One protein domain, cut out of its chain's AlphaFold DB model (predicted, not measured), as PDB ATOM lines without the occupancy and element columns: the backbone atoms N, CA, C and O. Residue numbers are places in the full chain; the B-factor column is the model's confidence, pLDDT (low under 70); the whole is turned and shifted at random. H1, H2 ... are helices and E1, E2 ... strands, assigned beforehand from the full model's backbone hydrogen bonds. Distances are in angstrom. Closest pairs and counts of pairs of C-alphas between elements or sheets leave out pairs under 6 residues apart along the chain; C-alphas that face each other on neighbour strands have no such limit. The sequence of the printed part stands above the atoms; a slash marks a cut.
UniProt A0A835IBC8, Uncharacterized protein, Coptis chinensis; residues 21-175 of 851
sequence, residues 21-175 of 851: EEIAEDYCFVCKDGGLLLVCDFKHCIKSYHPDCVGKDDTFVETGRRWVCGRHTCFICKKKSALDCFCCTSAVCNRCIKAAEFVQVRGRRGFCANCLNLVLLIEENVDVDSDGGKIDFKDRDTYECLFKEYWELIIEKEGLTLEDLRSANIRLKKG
ATOM      1  N   GLU A  21     193.082 230.710 241.036       64.94
ATOM      2  CA  GLU A  21     192.627 231.414 239.849       64.94
ATOM      3  C   GLU A  21     193.741 231.602 238.793       64.94
ATOM      4  O   GLU A  21     193.433 231.825 237.635       64.94
ATOM      5  N   GLU A  22     195.027 231.478 239.158       67.81
ATOM      6  CA  GLU A  22     196.195 231.567 238.252       67.81
ATOM      7  C   GLU A  22     196.620 230.192 237.680       67.81
ATOM      8  O   GLU A  22     197.540 230.107 236.871       67.81
ATOM      9  N   ILE A  23     196.021 229.095 238.163       76.81
ATOM     10  CA  ILE A  23     196.323 227.704 237.755       76.81
ATOM     11  C   ILE A  23     195.030 226.968 237.336       76.81
ATOM     12  O   ILE A  23     195.039 225.770 237.055       76.81
ATOM     13  N   ALA A  24     193.896 227.666 237.342       79.56
ATOM     14  CA  ALA A  24     192.629 227.138 236.868       79.56
ATOM     15  C   ALA A  24     192.638 227.026 235.334       79.56
ATOM     16  O   ALA A  24     193.438 227.668 234.662       79.56
ATOM     17  N   GLU A  25     191.772 226.185 234.780       83.19
ATOM     18  CA  GLU A  25     191.625 226.056 233.328       83.19
ATOM     19  C   GLU A  25     190.876 227.271 232.759       83.19
ATOM     20  O   GLU A  25     189.855 227.674 233.314       83.19
ATOM     21  N   ASP A  26     191.346 227.826 231.641       80.25
ATOM     22  CA  ASP A  26     190.751 229.009 230.987       80.25
ATOM     23  C   ASP A  26     189.437 228.709 230.228       80.25
ATOM     24  O   ASP A  26     188.864 229.581 229.577       80.25
ATOM     25  N   TYR A  27     188.945 227.469 230.331       83.81
ATOM     26  CA  TYR A  27     187.798 226.931 229.601       83.81
ATOM     27  C   TYR A  27     186.750 226.366 230.564       83.81
ATOM     28  O   TYR A  27     187.080 225.735 231.577       83.81
ATOM     29  N   CYS A  28     185.469 226.521 230.235       85.75
ATOM     30  CA  CYS A  28     184.390 225.872 230.961       85.75
ATOM     31  C   CYS A  28     184.429 224.367 230.735       85.75
ATOM     32  O   CYS A  28     184.272 223.852 229.629       85.75
ATOM     33  N   PHE A  29     184.542 223.618 231.820       88.62
ATOM     34  CA  PHE A  29     184.645 222.173 231.751       88.62
ATOM     35  C   PHE A  29     183.341 221.475 231.286       88.62
ATOM     36  O   PHE A  29     183.358 220.284 230.957       88.62
ATOM     37  N   VAL A  30     182.214 222.197 231.209       85.38
ATOM     38  CA  VAL A  30     180.960 221.709 230.603       85.38
ATOM     39  C   VAL A  30     180.976 221.944 229.092       85.38
ATOM     40  O   VAL A  30     181.275 220.992 228.372       85.38
ATOM     41  N   CYS A  31     180.732 223.172 228.622       83.19
ATOM     42  CA  CYS A  31     180.572 223.502 227.196       83.19
ATOM     43  C   CYS A  31     181.881 223.626 226.397       83.19
ATOM     44  O   CYS A  31     181.817 223.710 225.180       83.19
ATOM     45  N   LYS A  32     183.047 223.608 227.059       84.31
ATOM     46  CA  LYS A  32     184.400 223.759 226.480       84.31
ATOM     47  C   LYS A  32     184.756 225.154 225.950       84.31
ATOM     48  O   LYS A  32     185.917 225.384 225.642       84.31
ATOM     49  N   ASP A  33     183.816 226.090 225.973       78.75
ATOM     50  CA  ASP A  33     184.047 227.500 225.649       78.75
ATOM     51  C   ASP A  33     184.687 228.290 226.816       78.75
ATOM     52  O   ASP A  33     184.579 227.907 227.986       78.75
ATOM     53  N   GLY A  34     185.367 229.395 226.500       76.31
ATOM     54  CA  GLY A  34     185.958 230.337 227.458       76.31
ATOM     55  C   GLY A  34     184.956 231.369 227.996       76.31
ATOM     56  O   GLY A  34     183.751 231.269 227.784       76.31
ATOM     57  N   GLY A  35     185.437 232.387 228.718       78.44
ATOM     58  CA  GLY A  35     184.618 233.525 229.168       78.44
ATOM     59  C   GLY A  35     184.663 233.773 230.679       78.44
ATOM     60  O   GLY A  35     185.713 233.646 231.306       78.44
ATOM     61  N   LEU A  36     183.530 234.162 231.274       73.94
ATOM     62  CA  LEU A  36     183.420 234.389 232.721       73.94
ATOM     63  C   LEU A  36     183.253 233.056 233.459       73.94
ATOM     64  O   LEU A  36     182.200 232.422 233.396       73.94
ATOM     65  N   LEU A  37     184.306 232.626 234.161       81.62
ATOM     66  CA  LEU A  37     184.376 231.297 234.766       81.62
ATOM     67  C   LEU A  37     184.511 231.328 236.296       81.62
ATOM     68  O   LEU A  37     185.367 231.997 236.872       81.62
ATOM     69  N   LEU A  38     183.700 230.499 236.950       82.50
ATOM     70  CA  LEU A  38     183.775 230.117 238.353       82.50
ATOM     71  C   LEU A  38     184.723 228.919 238.529       82.50
ATOM     72  O   LEU A  38     184.519 227.849 237.950       82.50
ATOM     73  N   VAL A  39     185.735 229.067 239.385       83.31
ATOM     74  CA  VAL A  39     186.672 227.987 239.734       83.31
ATOM     75  C   VAL A  39     186.103 227.142 240.879       83.31
ATOM     76  O   VAL A  39     185.617 227.665 241.877       83.31
ATOM     77  N   CYS A  40     186.187 225.813 240.777       87.88
ATOM     78  CA  CYS A  40     185.792 224.906 241.863       87.88
ATOM     79  C   CYS A  40     186.678 225.089 243.108       87.88
ATOM     80  O   CYS A  40     187.894 224.979 243.000       87.88
ATOM     81  N   ASP A  41     186.122 225.234 244.318       84.75
ATOM     82  CA  ASP A  41     186.893 225.418 245.565       84.75
ATOM     83  C   ASP A  41     187.602 224.161 246.084       84.75
ATOM     84  O   ASP A  41     188.499 224.249 246.928       84.75
ATOM     85  N   PHE A  42     187.254 222.973 245.586       83.06
ATOM     86  CA  PHE A  42     187.804 221.717 246.101       83.06
ATOM     87  C   PHE A  42     189.340 221.675 246.007       83.06
ATOM     88  O   PHE A  42     189.925 222.089 245.001       83.06
ATOM     89  N   LYS A  43     190.015 221.178 247.056       81.62
ATOM     90  CA  LYS A  43     191.487 221.155 247.134       81.62
ATOM     91  C   LYS A  43     192.093 220.476 245.896       81.62
ATOM     92  O   LYS A  43     191.722 219.351 245.577       81.62
ATOM     93  N   HIS A  44     193.027 221.163 245.238       80.69
ATOM     94  CA  HIS A  44     193.715 220.728 244.009       80.69
ATOM     95  C   HIS A  44     192.818 220.488 242.774       80.69
ATOM     96  O   HIS A  44     193.304 219.989 241.766       80.69
ATOM     97  N   CYS A  45     191.533 220.862 242.807       86.25
ATOM     98  CA  CYS A  45     190.720 220.926 241.594       86.25
ATOM     99  C   CYS A  45     191.020 222.229 240.843       86.25
ATOM    100  O   CYS A  45     190.881 223.300 241.427       86.25
ATOM    101  N   ILE A  46     191.417 222.122 239.576       85.38
ATOM    102  CA  ILE A  46     191.727 223.252 238.677       85.38
ATOM    103  C   ILE A  46     190.612 223.512 237.649       85.38
ATOM    104  O   ILE A  46     190.826 224.208 236.666       85.38
ATOM    105  N   LYS A  47     189.430 222.911 237.836       88.31
ATOM    106  CA  LYS A  47     188.324 223.002 236.873       88.31
ATOM    107  C   LYS A  47     187.510 224.282 237.044       88.31
ATOM    108  O   LYS A  47     187.122 224.623 238.168       88.31
ATOM    109  N   SER A  48     187.193 224.882 235.904       88.19
ATOM    110  CA  SER A  48     186.472 226.144 235.749       88.19
ATOM    111  C   SER A  48     185.149 225.930 235.010       88.19
ATOM    112  O   SER A  48     184.997 224.948 234.280       88.19
ATOM    113  N   TYR A  49     184.166 226.795 235.251       87.81
ATOM    114  CA  TYR A  49     182.781 226.611 234.803       87.81
ATOM    115  C   TYR A  49     182.067 227.954 234.633       87.81
ATOM    116  O   TYR A  49     182.127 228.759 235.555       87.81
ATOM    117  N   HIS A  50     181.317 228.195 233.554       83.50
ATOM    118  CA  HIS A  50     180.342 229.299 233.564       83.50
ATOM    119  C   HIS A  50     179.304 229.085 234.677       83.50
ATOM    120  O   HIS A  50     178.907 227.932 234.891       83.50
ATOM    121  N   PRO A  51     178.829 230.148 235.354       82.12
ATOM    122  CA  PRO A  51     177.748 230.057 236.337       82.12
ATOM    123  C   PRO A  51     176.505 229.342 235.774       82.12
ATOM    124  O   PRO A  51     176.059 228.343 236.352       82.12
ATOM    125  N   ASP A  52     176.046 229.745 234.585       82.19
ATOM    126  CA  ASP A  52     174.900 229.145 233.887       82.19
ATOM    127  C   ASP A  52     175.078 227.639 233.640       82.19
ATOM    128  O   ASP A  52     174.201 226.835 233.961       82.19
ATOM    129  N   CYS A  53     176.267 227.223 233.182       83.06
ATOM    130  CA  CYS A  53     176.615 225.816 232.941       83.06
ATOM    131  C   CYS A  53     176.557 224.925 234.200       83.06
ATOM    132  O   CYS A  53     176.631 223.698 234.092       83.06
ATOM    133  N   VAL A  54     176.463 225.510 235.399       82.25
ATOM    134  CA  VAL A  54     176.294 224.790 236.674       82.25
ATOM    135  C   VAL A  54     175.022 225.206 237.428       82.25
ATOM    136  O   VAL A  54     174.879 224.912 238.624       82.25
ATOM    137  N   GLY A  55     174.088 225.865 236.732       78.56
ATOM    138  CA  GLY A  55     172.810 226.333 237.262       78.56
ATOM    139  C   GLY A  55     172.985 227.310 238.422       78.56
ATOM    140  O   GLY A  55     172.384 227.116 239.481       78.56
ATOM    141  N   LYS A  56     173.905 228.270 238.299       79.69
ATOM    142  CA  LYS A  56     174.186 229.330 239.277       79.69
ATOM    143  C   LYS A  56     174.062 230.673 238.572       79.69
ATOM    144  O   LYS A  56     174.644 230.841 237.515       79.69
ATOM    145  N   ASP A  57     173.372 231.625 239.182       70.19
ATOM    146  CA  ASP A  57     173.296 232.989 238.657       70.19
ATOM    147  C   ASP A  57     174.656 233.695 238.800       70.19
ATOM    148  O   ASP A  57     175.381 233.434 239.765       70.19
ATOM    149  N   ASP A  58     174.970 234.656 237.928       64.69
ATOM    150  CA  ASP A  58     176.215 235.448 237.998       64.69
ATOM    151  C   ASP A  58     176.437 236.109 239.369       64.69
ATOM    152  O   ASP A  58     177.560 236.172 239.875       64.69
ATOM    153  N   THR A  59     175.350 236.507 240.042       62.94
ATOM    154  CA  THR A  59     175.390 237.056 241.410       62.94
ATOM    155  C   THR A  59     176.069 236.116 242.413       62.94
ATOM    156  O   THR A  59     176.641 236.572 243.403       62.94
ATOM    157  N   PHE A  60     176.067 234.798 242.169       62.59
ATOM    158  CA  PHE A  60     176.734 233.818 243.020       62.59
ATOM    159  C   PHE A  60     178.253 234.034 243.067       62.59
ATOM    160  O   PHE A  60     178.838 233.888 244.146       62.59
ATOM    161  N   VAL A  61     178.868 234.438 241.946       59.91
ATOM    162  CA  VAL A  61     180.311 234.719 241.831       59.91
ATOM    163  C   VAL A  61     180.719 235.838 242.795       59.91
ATOM    164  O   VAL A  61     181.737 235.734 243.481       59.91
ATOM    165  N   GLU A  62     179.874 236.861 242.942       57.41
ATOM    166  CA  GLU A  62     180.098 237.986 243.858       57.41
ATOM    167  C   GLU A  62     179.914 237.608 245.341       57.41
ATOM    168  O   GLU A  62     180.513 238.225 246.224       57.41
ATOM    169  N   THR A  63     179.114 236.579 245.654       59.16
ATOM    170  CA  THR A  63     178.798 236.227 247.055       59.16
ATOM    171  C   THR A  63     179.922 235.532 247.832       59.16
ATOM    172  O   THR A  63     179.770 235.320 249.041       59.16
ATOM    173  N   GLY A  64     181.022 235.130 247.182       59.81
ATOM    174  CA  GLY A  64     182.162 234.466 247.836       59.81
ATOM    175  C   GLY A  64     181.812 233.148 248.548       59.81
ATOM    176  O   GLY A  64     182.490 232.737 249.495       59.81
ATOM    177  N   ARG A  65     180.712 232.493 248.152       67.94
ATOM    178  CA  ARG A  65     180.236 231.242 248.755       67.94
ATOM    179  C   ARG A  65     181.008 230.053 248.199       67.94
ATOM    180  O   ARG A  65     181.089 229.877 246.990       67.94
ATOM    181  N   ARG A  66     181.485 229.179 249.093       75.62
ATOM    182  CA  ARG A  66     182.229 227.978 248.689       75.62
ATOM    183  C   ARG A  66     181.393 227.051 247.805       75.62
ATOM    184  O   ARG A  66     180.337 226.586 248.240       75.62
ATOM    185  N   TRP A  67     181.910 226.712 246.629       83.62
ATOM    186  CA  TRP A  67     181.270 225.847 245.643       83.62
ATOM    187  C   TRP A  67     182.184 224.698 245.199       83.62
ATOM    188  O   TRP A  67     183.377 224.861 244.963       83.62
ATOM    189  N   VAL A  68     181.620 223.494 245.097       84.50
ATOM    190  CA  VAL A  68     182.348 222.267 244.742       84.50
ATOM    191  C   VAL A  68     181.672 221.627 243.539       84.50
ATOM    192  O   VAL A  68     180.489 221.301 243.592       84.50
ATOM    193  N   CYS A  69     182.434 221.424 242.465       87.56
ATOM    194  CA  CYS A  69     181.911 220.897 241.214       87.56
ATOM    195  C   CYS A  69     181.561 219.400 241.271       87.56
ATOM    196  O   CYS A  69     182.070 218.629 242.096       87.56
ATOM    197  N   GLY A  70     180.723 218.972 240.319       84.75
ATOM    198  CA  GLY A  70     180.177 217.614 240.243       84.75
ATOM    199  C   GLY A  70     181.216 216.485 240.216       84.75
ATOM    200  O   GLY A  70     180.926 215.411 240.740       84.75
ATOM    201  N   ARG A  71     182.448 216.730 239.734       87.50
ATOM    202  CA  ARG A  71     183.541 215.732 239.697       87.50
ATOM    203  C   ARG A  71     183.843 215.089 241.055       87.50
ATOM    204  O   ARG A  71     184.343 213.968 241.112       87.50
ATOM    205  N   HIS A  72     183.559 215.771 242.164       87.69
ATOM    206  CA  HIS A  72     183.850 215.272 243.515       87.69
ATOM    207  C   HIS A  72     182.709 214.424 244.115       87.69
ATOM    208  O   HIS A  72     182.845 213.854 245.205       87.69
ATOM    209  N   THR A  73     181.597 214.291 243.388       88.69
ATOM    210  CA  THR A  73     180.378 213.586 243.798       88.69
ATOM    211  C   THR A  73     179.939 212.575 242.743       88.69
ATOM    212  O   THR A  73     179.952 212.844 241.551       88.69
ATOM    213  N   CYS A  74     179.517 211.389 243.167       90.81
ATOM    214  CA  CYS A  74     178.999 210.369 242.269       90.81
ATOM    215  C   CYS A  74     177.657 210.816 241.672       90.81
ATOM    216  O   CYS A  74     176.720 211.042 242.435       90.81
ATOM    217  N   PHE A  75     177.526 210.879 240.343       88.00
ATOM    218  CA  PHE A  75     176.305 211.405 239.717       88.00
ATOM    219  C   PHE A  75     175.043 210.607 240.092       88.00
ATOM    220  O   PHE A  75     174.010 211.222 240.358       88.00
ATOM    221  N   ILE A  76     175.161 209.277 240.232       86.56
ATOM    222  CA  ILE A  76     174.074 208.370 240.645       86.56
ATOM    223  C   ILE A  76     173.720 208.525 242.132       86.56
ATOM    224  O   ILE A  76     172.577 208.793 242.478       86.56
ATOM    225  N   CYS A  77     174.681 208.331 243.045       89.50
ATOM    226  CA  CYS A  77     174.380 208.198 244.483       89.50
ATOM    227  C   CYS A  77     174.744 209.415 245.351       89.50
ATOM    228  O   CYS A  77     174.670 209.320 246.579       89.50
ATOM    229  N   LYS A  78     175.218 210.506 244.733       86.00
ATOM    230  CA  LYS A  78     175.673 211.790 245.316       86.00
ATOM    231  C   LYS A  78     176.740 211.709 246.432       86.00
ATOM    232  O   LYS A  78     177.150 212.724 246.982       86.00
ATOM    233  N   LYS A  79     177.259 210.515 246.747       87.06
ATOM    234  CA  LYS A  79     178.381 210.285 247.685       87.06
ATOM    235  C   LYS A  79     179.719 210.638 247.033       87.06
ATOM    236  O   LYS A  79     179.795 210.703 245.812       87.06
ATOM    237  N   LYS A  80     180.785 210.797 247.828       87.06
ATOM    238  CA  LYS A  80     182.155 211.075 247.344       87.06
ATOM    239  C   LYS A  80     182.528 210.191 246.140       87.06
ATOM    240  O   LYS A  80     182.423 208.963 246.226       87.06
ATOM    241  N   SER A  81     182.965 210.815 245.047       88.56
ATOM    242  CA  SER A  81     183.479 210.098 243.879       88.56
ATOM    243  C   SER A  81     184.795 209.382 244.200       88.56
ATOM    244  O   SER A  81     185.546 209.741 245.112       88.56
ATOM    245  N   ALA A  82     185.044 208.307 243.465       86.25
ATOM    246  CA  ALA A  82     186.293 207.559 243.504       86.25
ATOM    247  C   ALA A  82     186.991 207.568 242.141       86.25
ATOM    248  O   ALA A  82     188.221 207.533 242.125       86.25
ATOM    249  N   LEU A  83     186.198 207.664 241.064       89.38
ATOM    250  CA  LEU A  83     186.637 207.871 239.693       89.38
ATOM    251  C   LEU A  83     185.935 209.085 239.076       89.38
ATOM    252  O   LEU A  83     184.760 209.325 239.376       89.38
ATOM    253  N   ASP A  84     186.618 209.806 238.197       90.50
ATOM    254  CA  ASP A  84     186.090 210.959 237.465       90.50
ATOM    255  C   ASP A  84     186.478 210.946 235.975       90.50
ATOM    256  O   ASP A  84     187.538 210.448 235.591       90.50
ATOM    257  N   CYS A  85     185.578 211.431 235.109       92.12
ATOM    258  CA  CYS A  85     185.785 211.394 233.662       92.12
ATOM    259  C   CYS A  85     186.875 212.381 233.227       92.12
ATOM    260  O   CYS A  85     186.967 213.476 233.773       92.12
ATOM    261  N   PHE A  86     187.680 212.061 232.218       88.88
ATOM    262  CA  PHE A  86     188.591 213.044 231.625       88.88
ATOM    263  C   PHE A  86     187.836 214.250 231.027       88.88
ATOM    264  O   PHE A  86     188.180 215.390 231.355       88.88
ATOM    265  N   CYS A  87     186.756 214.022 230.267       87.62
ATOM    266  CA  CYS A  87     186.158 215.045 229.395       87.62
ATOM    267  C   CYS A  87     184.826 215.666 229.869       87.62
ATOM    268  O   CYS A  87     184.422 216.698 229.334       87.62
ATOM    269  N   CYS A  88     184.147 215.099 230.874       88.69
ATOM    270  CA  CYS A  88     182.888 215.652 231.409       88.69
ATOM    271  C   CYS A  88     182.777 215.599 232.947       88.69
ATOM    272  O   CYS A  88     183.609 215.014 233.645       88.69
ATOM    273  N   THR A  89     181.744 216.241 233.500       86.75
ATOM    274  CA  THR A  89     181.470 216.330 234.951       86.75
ATOM    275  C   THR A  89     181.085 215.004 235.602       86.75
ATOM    276  O   THR A  89     181.064 214.922 236.833       86.75
ATOM    277  N   SER A  90     180.831 213.963 234.804       86.44
ATOM    278  CA  SER A  90     180.509 212.618 235.266       86.44
ATOM    279  C   SER A  90     181.620 212.040 236.134       86.44
ATOM    280  O   SER A  90     182.725 211.740 235.680       86.44
ATOM    281  N   ALA A  91     181.289 211.824 237.400       91.62
ATOM    282  CA  ALA A  91     182.118 211.094 238.339       91.62
ATOM    283  C   ALA A  91     181.298 210.012 239.039       91.62
ATOM    284  O   ALA A  91     180.083 210.131 239.227       91.62
ATOM    285  N   VAL A  92     181.959 208.925 239.425       91.00
ATOM    286  CA  VAL A  92     181.322 207.718 239.958       91.00
ATOM    287  C   VAL A  92     182.033 207.231 241.213       91.00
ATOM    288  O   VAL A  92     183.216 207.483 241.443       91.00
ATOM    289  N   CYS A  93     181.303 206.522 242.073       90.81
ATOM    290  CA  CYS A  93     181.913 205.749 243.151       90.81
ATOM    291  C   CYS A  93     182.072 204.283 242.718       90.81
ATOM    292  O   CYS A  93     181.294 203.792 241.899       90.81
ATOM    293  N   ASN A  94     182.998 203.549 243.342       83.81
ATOM    294  CA  ASN A  94     183.310 202.148 243.004       83.81
ATOM    295  C   ASN A  94     182.122 201.164 243.087       83.81
ATOM    296  O   ASN A  94     182.257 200.018 242.674       83.81
ATOM    297  N   ARG A  95     180.972 201.571 243.646       84.75
ATOM    298  CA  ARG A  95     179.736 200.764 243.673       84.75
ATOM    299  C   ARG A  95     178.806 201.048 242.494       84.75
ATOM    300  O   ARG A  95     178.015 200.189 242.142       84.75
ATOM    301  N   CYS A  96     178.875 202.255 241.939       87.38
ATOM    302  CA  CYS A  96     177.989 202.732 240.880       87.38
ATOM    303  C   CYS A  96     178.606 202.595 239.485       87.38
ATOM    304  O   CYS A  96     177.874 202.697 238.518       87.38
ATOM    305  N   ILE A  97     179.916 202.338 239.382       85.62
ATOM    306  CA  ILE A  97     180.673 202.253 238.121       85.62
ATOM    307  C   ILE A  97     180.010 201.368 237.045       85.62
ATOM    308  O   ILE A  97     179.885 201.807 235.907       85.62
ATOM    309  N   LYS A  98     179.510 200.175 237.413       81.88
ATOM    310  CA  LYS A  98     178.829 199.257 236.482       81.88
ATOM    311  C   LYS A  98     177.478 199.794 236.004       81.88
ATOM    312  O   LYS A  98     177.172 199.706 234.830       81.88
ATOM    313  N   ALA A  99     176.702 200.389 236.910       85.00
ATOM    314  CA  ALA A  99     175.408 201.006 236.602       85.00
ATOM    315  C   ALA A  99     175.535 202.386 235.924       85.00
ATOM    316  O   ALA A  99     174.529 203.037 235.671       85.00
ATOM    317  N   ALA A 100     176.763 202.859 235.710       83.06
ATOM    318  CA  ALA A 100     177.086 204.165 235.154       83.06
ATOM    319  C   ALA A 100     177.798 204.075 233.796       83.06
ATOM    320  O   ALA A 100     178.274 205.105 233.324       83.06
ATOM    321  N   GLU A 101     177.952 202.861 233.247       88.56
ATOM    322  CA  GLU A 101     178.682 202.581 232.000       88.56
ATOM    323  C   GLU A 101     180.008 203.350 231.925       88.56
ATOM    324  O   GLU A 101     180.314 204.096 230.992       88.56
ATOM    325  N   PHE A 102     180.785 203.203 232.998       91.00
ATOM    326  CA  PHE A 102     182.012 203.949 233.220       91.00
ATOM    327  C   PHE A 102     183.206 202.995 233.245       91.00
ATOM    328  O   PHE A 102     183.171 201.978 233.937       91.00
ATOM    329  N   VAL A 103     184.286 203.334 232.544       90.81
ATOM    330  CA  VAL A 103     185.519 202.540 232.500       90.81
ATOM    331  C   VAL A 103     186.697 203.321 233.077       90.81
ATOM    332  O   VAL A 103     186.943 204.471 232.719       90.81
ATOM    333  N   GLN A 104     187.431 202.696 234.001       90.00
ATOM    334  CA  GLN A 104     188.684 203.229 234.536       90.00
ATOM    335  C   GLN A 104     189.832 202.959 233.558       90.00
ATOM    336  O   GLN A 104     190.040 201.804 233.179       90.00
ATOM    337  N   VAL A 105     190.598 204.001 233.214       86.44
ATOM    338  CA  VAL A 105     191.741 203.907 232.288       86.44
ATOM    339  C   VAL A 105     193.064 204.142 233.012       86.44
ATOM    340  O   VAL A 105     193.918 203.266 232.989       86.44
ATOM    341  N   ARG A 106     193.234 205.276 233.712       83.44
ATOM    342  CA  ARG A 106     194.516 205.632 234.347       83.44
ATOM    343  C   ARG A 106     194.326 206.191 235.754       83.44
ATOM    344  O   ARG A 106     193.700 207.236 235.943       83.44
ATOM    345  N   GLY A 107     194.877 205.507 236.759       84.50
ATOM    346  CA  GLY A 107     194.753 205.907 238.162       84.50
ATOM    347  C   GLY A 107     193.287 206.084 238.573       84.50
ATOM    348  O   GLY A 107     192.475 205.183 238.390       84.50
ATOM    349  N   ARG A 108     192.916 207.260 239.096       83.00
ATOM    350  CA  ARG A 108     191.514 207.583 239.442       83.00
ATOM    351  C   ARG A 108     190.663 208.079 238.263       83.00
ATOM    352  O   ARG A 108     189.504 208.406 238.476       83.00
ATOM    353  N   ARG A 109     191.190 208.153 237.041       86.88
ATOM    354  CA  ARG A 109     190.491 208.762 235.902       86.88
ATOM    355  C   ARG A 109     190.098 207.745 234.834       86.88
ATOM    356  O   ARG A 109     190.669 206.657 234.722       86.88
ATOM    357  N   GLY A 110     189.072 208.095 234.069       90.69
ATOM    358  CA  GLY A 110     188.493 207.224 233.053       90.69
ATOM    359  C   GLY A 110     187.474 207.935 232.170       90.69
ATOM    360  O   GLY A 110     187.480 209.163 232.069       90.69
ATOM    361  N   PHE A 111     186.573 207.172 231.561       92.38
ATOM    362  CA  PHE A 111     185.540 207.693 230.664       92.38
ATOM    363  C   PHE A 111     184.165 207.108 230.997       92.38
ATOM    364  O   PHE A 111     184.057 205.947 231.390       92.38
ATOM    365  N   CYS A 112     183.112 207.909 230.821       91.94
ATOM    366  CA  CYS A 112     181.770 207.380 230.579       91.94
ATOM    367  C   CYS A 112     181.630 206.980 229.101       91.94
ATOM    368  O   CYS A 112     182.393 207.476 228.269       91.94
ATOM    369  N   ALA A 113     180.638 206.143 228.783       88.38
ATOM    370  CA  ALA A 113     180.336 205.694 227.422       88.38
ATOM    371  C   ALA A 113     180.382 206.825 226.373       88.38
ATOM    372  O   ALA A 113     181.189 206.764 225.449       88.38
ATOM    373  N   ASN A 114     179.612 207.903 226.561       89.00
ATOM    374  CA  ASN A 114     179.516 208.997 225.586       89.00
ATOM    375  C   ASN A 114     180.872 209.672 225.315       89.00
ATOM    376  O   ASN A 114     181.238 209.879 224.161       89.00
ATOM    377  N   CYS A 115     181.645 209.994 226.360       91.06
ATOM    378  CA  CYS A 115     182.954 210.623 226.169       91.06
ATOM    379  C   CYS A 115     183.985 209.666 225.568       91.06
ATOM    380  O   CYS A 115     184.866 210.133 224.860       91.06
ATOM    381  N   LEU A 116     183.891 208.359 225.838       91.19
ATOM    382  CA  LEU A 116     184.768 207.374 225.206       91.19
ATOM    383  C   LEU A 116     184.471 207.249 223.707       91.19
ATOM    384  O   LEU A 116     185.401 207.231 222.911       91.19
ATOM    385  N   ASN A 117     183.189 207.216 223.332       89.25
ATOM    386  CA  ASN A 117     182.765 207.148 221.935       89.25
ATOM    387  C   ASN A 117     183.214 208.393 221.154       89.25
ATOM    388  O   ASN A 117     183.861 208.247 220.124       89.25
ATOM    389  N   LEU A 118     182.960 209.603 221.673       85.69
ATOM    390  CA  LEU A 118     183.406 210.857 221.039       85.69
ATOM    391  C   LEU A 118     184.927 210.903 220.835       85.69
ATOM    392  O   LEU A 118     185.398 211.275 219.766       85.69
ATOM    393  N   VAL A 119     185.697 210.488 221.845       90.81
ATOM    394  CA  VAL A 119     187.163 210.437 221.765       90.81
ATOM    395  C   VAL A 119     187.645 209.431 220.712       90.81
ATOM    396  O   VAL A 119     188.572 209.733 219.969       90.81
ATOM    397  N   LEU A 120     187.006 208.263 220.595       88.12
ATOM    398  CA  LEU A 120     187.348 207.291 219.552       88.12
ATOM    399  C   LEU A 120     187.063 207.824 218.143       88.12
ATOM    400  O   LEU A 120     187.898 207.642 217.266       88.12
ATOM    401  N   LEU A 121     185.938 208.515 217.936       85.50
ATOM    402  CA  LEU A 121     185.603 209.126 216.641       85.50
ATOM    403  C   LEU A 121     186.644 210.176 216.217       85.50
ATOM    404  O   LEU A 121     187.048 210.205 215.056       85.50
ATOM    405  N   ILE A 122     187.134 210.979 217.170       85.25
ATOM    406  CA  ILE A 122     188.198 211.969 216.940       85.25
ATOM    407  C   ILE A 122     189.511 211.289 216.532       85.25
ATOM    408  O   ILE A 122     190.088 211.645 215.506       85.25
ATOM    409  N   GLU A 123     189.978 210.304 217.302       85.25
ATOM    410  CA  GLU A 123     191.258 209.624 217.042       85.25
ATOM    411  C   GLU A 123     191.229 208.777 215.760       85.25
ATOM    412  O   GLU A 123     192.205 208.727 215.009       85.25
ATOM    413  N   GLU A 124     190.098 208.127 215.470       81.88
ATOM    414  CA  GLU A 124     189.908 207.333 214.251       81.88
ATOM    415  C   GLU A 124     189.539 208.206 213.031       81.88
ATOM    416  O   GLU A 124     189.462 207.693 211.917       81.88
ATOM    417  N   ASN A 125     189.403 209.530 213.219       74.44
ATOM    418  CA  ASN A 125     189.031 210.532 212.208       74.44
ATOM    419  C   ASN A 125     187.740 210.185 211.441       74.44
ATOM    420  O   ASN A 125     187.634 210.428 210.237       74.44
ATOM    421  N   VAL A 126     186.755 209.626 212.146       73.69
ATOM    422  CA  VAL A 126     185.447 209.265 211.591       73.69
ATOM    423  C   VAL A 126     184.456 210.384 211.914       73.69
ATOM    424  O   VAL A 126     184.145 210.625 213.077       73.69
ATOM    425  N   ASP A 127     183.943 211.062 210.885       68.38
ATOM    426  CA  ASP A 127     182.957 212.152 210.995       68.38
ATOM    427  C   ASP A 127     181.504 211.648 211.070       68.38
ATOM    428  O   ASP A 127     180.566 212.401 210.820       68.38
ATOM    429  N   VAL A 128     181.309 210.374 211.417       64.25
ATOM    430  CA  VAL A 128     180.009 209.703 211.527       64.25
ATOM    431  C   VAL A 128     179.960 208.919 212.836       64.25
ATOM    432  O   VAL A 128     180.826 208.083 213.095       64.25
ATOM    433  N   ASP A 129     178.958 209.185 213.669       65.44
ATOM    434  CA  ASP A 129     178.764 208.468 214.929       65.44
ATOM    435  C   ASP A 129     178.199 207.042 214.736       65.44
ATOM    436  O   ASP A 129     177.955 206.564 213.627       65.44
ATOM    437  N   SER A 130     178.005 206.322 215.846       62.44
ATOM    438  CA  SER A 130     177.446 204.959 215.819       62.44
ATOM    439  C   SER A 130     175.958 204.895 215.442       62.44
ATOM    440  O   SER A 130     175.462 203.802 215.177       62.44
ATOM    441  N   ASP A 131     175.267 206.036 215.410       60.34
ATOM    442  CA  ASP A 131     173.853 206.184 215.063       60.34
ATOM    443  C   ASP A 131     173.660 206.689 213.610       60.34
ATOM    444  O   ASP A 131     172.535 206.740 213.107       60.34
ATOM    445  N   GLY A 132     174.757 207.002 212.903       56.19
ATOM    446  CA  GLY A 132     174.774 207.509 211.527       56.19
ATOM    447  C   GLY A 132     174.700 209.037 211.409       56.19
ATOM    448  O   GLY A 132     174.579 209.556 210.298       56.19
ATOM    449  N   GLY A 133     174.768 209.762 212.527       64.81
ATOM    450  CA  GLY A 133     174.829 211.219 212.568       64.81
ATOM    451  C   GLY A 133     176.191 211.731 212.107       64.81
ATOM    452  O   GLY A 133     177.232 211.255 212.560       64.81
ATOM    453  N   LYS A 134     176.199 212.714 211.199       70.12
ATOM    454  CA  LYS A 134     177.439 213.367 210.770       70.12
ATOM    455  C   LYS A 134     177.883 214.384 211.824       70.12
ATOM    456  O   LYS A 134     177.198 215.383 212.030       70.12
ATOM    457  N   ILE A 135     179.042 214.156 212.435       68.19
ATOM    458  CA  ILE A 135     179.663 215.074 213.393       68.19
ATOM    459  C   ILE A 135     180.667 215.966 212.661       68.19
ATOM    460  O   ILE A 135     181.659 215.481 212.117       68.19
ATOM    461  N   ASP A 136     180.447 217.283 212.684       68.81
ATOM    462  CA  ASP A 136     181.412 218.237 212.138       68.81
ATOM    463  C   ASP A 136     182.406 218.717 213.210       68.81
ATOM    464  O   ASP A 136     182.126 219.605 214.016       68.81
ATOM    465  N   PHE A 137     183.606 218.136 213.184       72.50
ATOM    466  CA  PHE A 137     184.740 218.533 214.023       72.50
ATOM    467  C   PHE A 137     185.496 219.782 213.517       72.50
ATOM    468  O   PHE A 137     186.574 220.082 214.038       72.50
ATOM    469  N   LYS A 138     185.013 220.468 212.469       67.50
ATOM    470  CA  LYS A 138     185.669 221.634 211.843       67.50
ATOM    471  C   LYS A 138     184.897 222.940 212.013       67.50
ATOM    472  O   LYS A 138     185.505 223.998 211.858       67.50
ATOM    473  N   ASP A 139     183.598 222.877 212.282       73.25
ATOM    474  CA  ASP A 139     182.808 224.064 212.595       73.25
ATOM    475  C   ASP A 139     183.097 224.511 214.032       73.25
ATOM    476  O   ASP A 139     182.845 223.785 214.988       73.25
ATOM    477  N   ARG A 140     183.676 225.703 214.180       69.12
ATOM    478  CA  ARG A 140     184.215 226.191 215.455       69.12
ATOM    479  C   ARG A 140     183.131 226.540 216.475       69.12
ATOM    480  O   ARG A 140     183.423 226.577 217.667       69.12
ATOM    481  N   ASP A 141     181.905 226.759 216.008       66.12
ATOM    482  CA  ASP A 141     180.763 227.083 216.860       66.12
ATOM    483  C   ASP A 141     180.049 225.811 217.381       66.12
ATOM    484  O   ASP A 141     179.089 225.911 218.151       66.12
ATOM    485  N   THR A 142     180.515 224.603 217.015       78.94
ATOM    486  CA  THR A 142     179.974 223.330 217.528       78.94
ATOM    487  C   THR A 142     180.666 222.868 218.808       78.94
ATOM    488  O   THR A 142     181.868 223.050 219.029       78.94
ATOM    489  N   TYR A 143     179.898 222.188 219.664       80.38
ATOM    490  CA  TYR A 143     180.426 221.578 220.884       80.38
ATOM    491  C   TYR A 143     181.483 220.511 220.572       80.38
ATOM    492  O   TYR A 143     182.423 220.320 221.338       80.38
ATOM    493  N   GLU A 144     181.343 219.813 219.451       82.75
ATOM    494  CA  GLU A 144     182.195 218.715 219.017       82.75
ATOM    495  C   GLU A 144     183.582 219.205 218.583       82.75
ATOM    496  O   GLU A 144     184.581 218.556 218.906       82.75
ATOM    497  N   CYS A 145     183.674 220.379 217.947       80.38
ATOM    498  CA  CYS A 145     184.954 221.027 217.657       80.38
ATOM    499  C   CYS A 145     185.657 221.483 218.949       80.38
ATOM    500  O   CYS A 145     186.803 221.099 219.194       80.38
ATOM    501  N   LEU A 146     184.951 222.184 219.846       80.69
ATOM    502  CA  LEU A 146     185.505 222.602 221.145       80.69
ATOM    503  C   LEU A 146     185.881 221.400 222.039       80.69
ATOM    504  O   LEU A 146     186.866 221.434 222.779       80.69
ATOM    505  N   PHE A 147     185.127 220.299 221.961       86.56
ATOM    506  CA  PHE A 147     185.451 219.040 222.633       86.56
ATOM    507  C   PHE A 147     186.716 218.399 222.059       86.56
ATOM    508  O   PHE A 147     187.498 217.845 222.834       86.56
ATOM    509  N   LYS A 148     186.939 218.490 220.742       86.12
ATOM    510  CA  LYS A 148     188.168 218.027 220.096       86.12
ATOM    511  C   LYS A 148     189.383 218.847 220.532       86.12
ATOM    512  O   LYS A 148     190.337 218.244 221.016       86.12
ATOM    513  N   GLU A 149     189.332 220.180 220.460       83.25
ATOM    514  CA  GLU A 149     190.423 221.050 220.945       83.25
ATOM    515  C   GLU A 149     190.757 220.742 222.419       83.25
ATOM    516  O   GLU A 149     191.916 220.583 222.808       83.25
ATOM    517  N   TYR A 150     189.727 220.558 223.250       87.19
ATOM    518  CA  TYR A 150     189.895 220.191 224.654       87.19
ATOM    519  C   TYR A 150     190.435 218.759 224.866       87.19
ATOM    520  O   TYR A 150     191.149 218.501 225.840       87.19
ATOM    521  N   TRP A 151     190.103 217.812 223.983       89.25
ATOM    522  CA  TRP A 151     190.638 216.451 224.020       89.25
ATOM    523  C   TRP A 151     192.122 216.411 223.644       89.25
ATOM    524  O   TRP A 151     192.886 215.740 224.340       89.25
ATOM    525  N   GLU A 152     192.546 217.173 222.634       86.31
ATOM    526  CA  GLU A 152     193.952 217.282 222.213       86.31
ATOM    527  C   GLU A 152     194.857 217.737 223.381       86.31
ATOM    528  O   GLU A 152     195.909 217.144 223.636       86.31
ATOM    529  N   LEU A 153     194.385 218.683 224.205       84.88
ATOM    530  CA  LEU A 153     195.065 219.092 225.443       84.88
ATOM    531  C   LEU A 153     195.113 217.989 226.519       84.88
ATOM    532  O   LEU A 153     196.045 217.939 227.326       84.88
ATOM    533  N   ILE A 154     194.103 217.114 226.584       86.25
ATOM    534  CA  ILE A 154     194.073 215.997 227.539       86.25
ATOM    535  C   ILE A 154     195.007 214.875 227.104       86.25
ATOM    536  O   ILE A 154     195.757 214.382 227.946       86.25
ATOM    537  N   ILE A 155     194.963 214.448 225.839       86.00
ATOM    538  CA  ILE A 155     195.774 213.322 225.365       86.00
ATOM    539  C   ILE A 155     197.271 213.637 225.482       86.00
ATOM    540  O   ILE A 155     198.022 212.785 225.965       86.00
ATOM    541  N   GLU A 156     197.685 214.877 225.189       84.56
ATOM    542  CA  GLU A 156     199.059 215.349 225.403       84.56
ATOM    543  C   GLU A 156     199.439 215.344 226.896       84.56
ATOM    544  O   GLU A 156     200.448 214.755 227.288       84.56
ATOM    545  N   LYS A 157     198.604 215.942 227.758       84.75
ATOM    546  CA  LYS A 157     198.859 216.052 229.206       84.75
ATOM    547  C   LYS A 157     198.884 214.707 229.932       84.75
ATOM    548  O   LYS A 157     199.582 214.555 230.934       84.75
ATOM    549  N   GLU A 158     198.078 213.755 229.476       84.62
ATOM    550  CA  GLU A 158     197.881 212.461 230.129       84.62
ATOM    551  C   GLU A 158     198.681 211.326 229.496       84.62
ATOM    552  O   GLU A 158     198.769 210.257 230.104       84.62
ATOM    553  N   GLY A 159     199.253 211.533 228.304       84.12
ATOM    554  CA  GLY A 159     200.009 210.524 227.562       84.12
ATOM    555  C   GLY A 159     199.192 209.259 227.299       84.12
ATOM    556  O   GLY A 159     199.673 208.153 227.570       84.12
ATOM    557  N   LEU A 160     197.931 209.421 226.890       86.44
ATOM    558  CA  LEU A 160     197.047 208.315 226.507       86.44
ATOM    559  C   LEU A 160     197.278 207.953 225.035       86.44
ATOM    560  O   LEU A 160     197.591 208.817 224.224       86.44
ATOM    561  N   THR A 161     197.121 206.679 224.690       86.62
ATOM    562  CA  THR A 161     197.248 206.189 223.311       86.62
ATOM    563  C   THR A 161     195.915 205.665 222.780       86.62
ATOM    564  O   THR A 161     195.040 205.260 223.549       86.62
ATOM    565  N   LEU A 162     195.767 205.592 221.452       85.75
ATOM    566  CA  LEU A 162     194.609 204.956 220.810       85.75
ATOM    567  C   LEU A 162     194.404 203.496 221.267       85.75
ATOM    568  O   LEU A 162     193.270 203.031 221.374       85.75
ATOM    569  N   GLU A 163     195.479 202.785 221.614       85.06
ATOM    570  CA  GLU A 163     195.388 201.418 222.139       85.06
ATOM    571  C   GLU A 163     194.792 201.374 223.559       85.06
ATOM    572  O   GLU A 163     193.998 200.481 223.865       85.06
ATOM    573  N   ASP A 164     195.080 202.372 224.406       87.06
ATOM    574  CA  ASP A 164     194.448 202.513 225.728       87.06
ATOM    575  C   ASP A 164     192.939 202.774 225.593       87.06
ATOM    576  O   ASP A 164     192.132 202.214 226.340       87.06
ATOM    577  N   LEU A 165     192.542 203.594 224.613       88.56
ATOM    578  CA  LEU A 165     191.142 203.920 224.323       88.56
ATOM    579  C   LEU A 165     190.371 202.707 223.785       88.56
ATOM    580  O   LEU A 165     189.273 202.403 224.261       88.56
ATOM    581  N   ARG A 166     190.960 201.962 222.843       86.56
ATOM    582  CA  ARG A 166     190.390 200.709 222.319       86.56
ATOM    583  C   ARG A 166     190.281 199.644 223.407       86.56
ATOM    584  O   ARG A 166     189.221 199.036 223.561       86.56
ATOM    585  N   SER A 167     191.315 199.493 224.234       85.88
ATOM    586  CA  SER A 167     191.301 198.614 225.410       85.88
ATOM    587  C   SER A 167     190.193 198.992 226.399       85.88
ATOM    588  O   SER A 167     189.468 198.120 226.888       85.88
ATOM    589  N   ALA A 168     190.001 200.290 226.656       88.88
ATOM    590  CA  ALA A 168     188.918 200.800 227.489       88.88
ATOM    591  C   ALA A 168     187.530 200.513 226.888       88.88
ATOM    592  O   ALA A 168     186.628 200.104 227.618       88.88
ATOM    593  N   ASN A 169     187.360 200.651 225.570       87.88
ATOM    594  CA  ASN A 169     186.102 200.367 224.869       87.88
ATOM    595  C   ASN A 169     185.735 198.878 224.933       87.88
ATOM    596  O   ASN A 169     184.617 198.517 225.299       87.88
ATOM    597  N   ILE A 170     186.703 197.996 224.670       85.12
ATOM    598  CA  ILE A 170     186.525 196.542 224.790       85.12
ATOM    599  C   ILE A 170     186.136 196.169 226.228       85.12
ATOM    600  O   ILE A 170     185.217 195.376 226.434       85.12
ATOM    601  N   ARG A 171     186.795 196.761 227.233       85.69
ATOM    602  CA  ARG A 171     186.470 196.552 228.654       85.69
ATOM    603  C   ARG A 171     185.086 197.079 229.033       85.69
ATOM    604  O   ARG A 171     184.380 196.404 229.779       85.69
ATOM    605  N   LEU A 172     184.676 198.229 228.499       87.38
ATOM    606  CA  LEU A 172     183.340 198.785 228.708       87.38
ATOM    607  C   LEU A 172     182.262 197.856 228.126       87.38
ATOM    608  O   LEU A 172     181.360 197.450 228.855       87.38
ATOM    609  N   LYS A 173     182.420 197.426 226.866       85.00
ATOM    610  CA  LYS A 173     181.506 196.488 226.186       85.00
ATOM    611  C   LYS A 173     181.427 195.109 226.859       85.00
ATOM    612  O   LYS A 173     180.385 194.468 226.805       85.00
ATOM    613  N   LYS A 174     182.496 194.664 227.532       81.81
ATOM    614  CA  LYS A 174     182.526 193.420 228.333       81.81
ATOM    615  C   LYS A 174     181.982 193.573 229.766       81.81
ATOM    616  O   LYS A 174     181.876 192.582 230.480       81.81
ATOM    617  N   GLY A 175     181.657 194.787 230.222       77.31
ATOM    618  CA  GLY A 175     181.239 195.048 231.609       77.31
ATOM    619  C   GLY A 175     182.374 194.984 232.650       77.31
ATOM    620  O   GLY A 175     182.112 194.960 233.864       77.31
TER     621      GLY A 175
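What this domain is: This is residues 21 to 175 of the 851 residues of an uncharacterized protein of Coptis chinensis (UniProt A0A835IBC8). With little regular structure, a lobe of loops with tiny H1, residues 21 to 67, adjoins a lobe where H4 covers one face of a small mixed sheet, E1 E3 E2, and H2 sits between H4 and H3. The printed part has 155 residues, 55 in named elements, ordered H1 E1 E2 E3 H2 H3 H4: mixed class, compact, radius of gyration of the C-alphas 16.0 A, spans 45 by 39 by 28 A.

How they stand to each other: H1, residues 59 to 62, is not on the sheet. E1, 83 to 85, is parallel to E3, 109 to 112 (N 110 to O 84, 3.2 A). E2, 102 to 106, and E3 form an antiparallel hairpin (N 103 to O 111, 2.9 A). H2, 113 to 123, only grazes the sheet. H3, 143 to 158, only just touches H2, with 3 pairs of C-alphas within 8 A, the closest Ile 122 and Lys 148, 6.8 A. H4, 162 to 173, has a height over the sheet of 9.1 A. Every O i to N i+4 pair is within hydrogen-bond range in H2, H3 and H4.

Where its parts are: C-alpha 59 is at (175.390, 237.056, 241.410), C-alpha 173 at (181.506, 196.488, 226.186). H3 measures 21.8 A.

The domain as a whole: The printed part has no cut. Links H1 to E1, E1 to E2 and H2 to H3 are long. Residues 58 to 65 and 127 to 133 are among those under pLDDT 70.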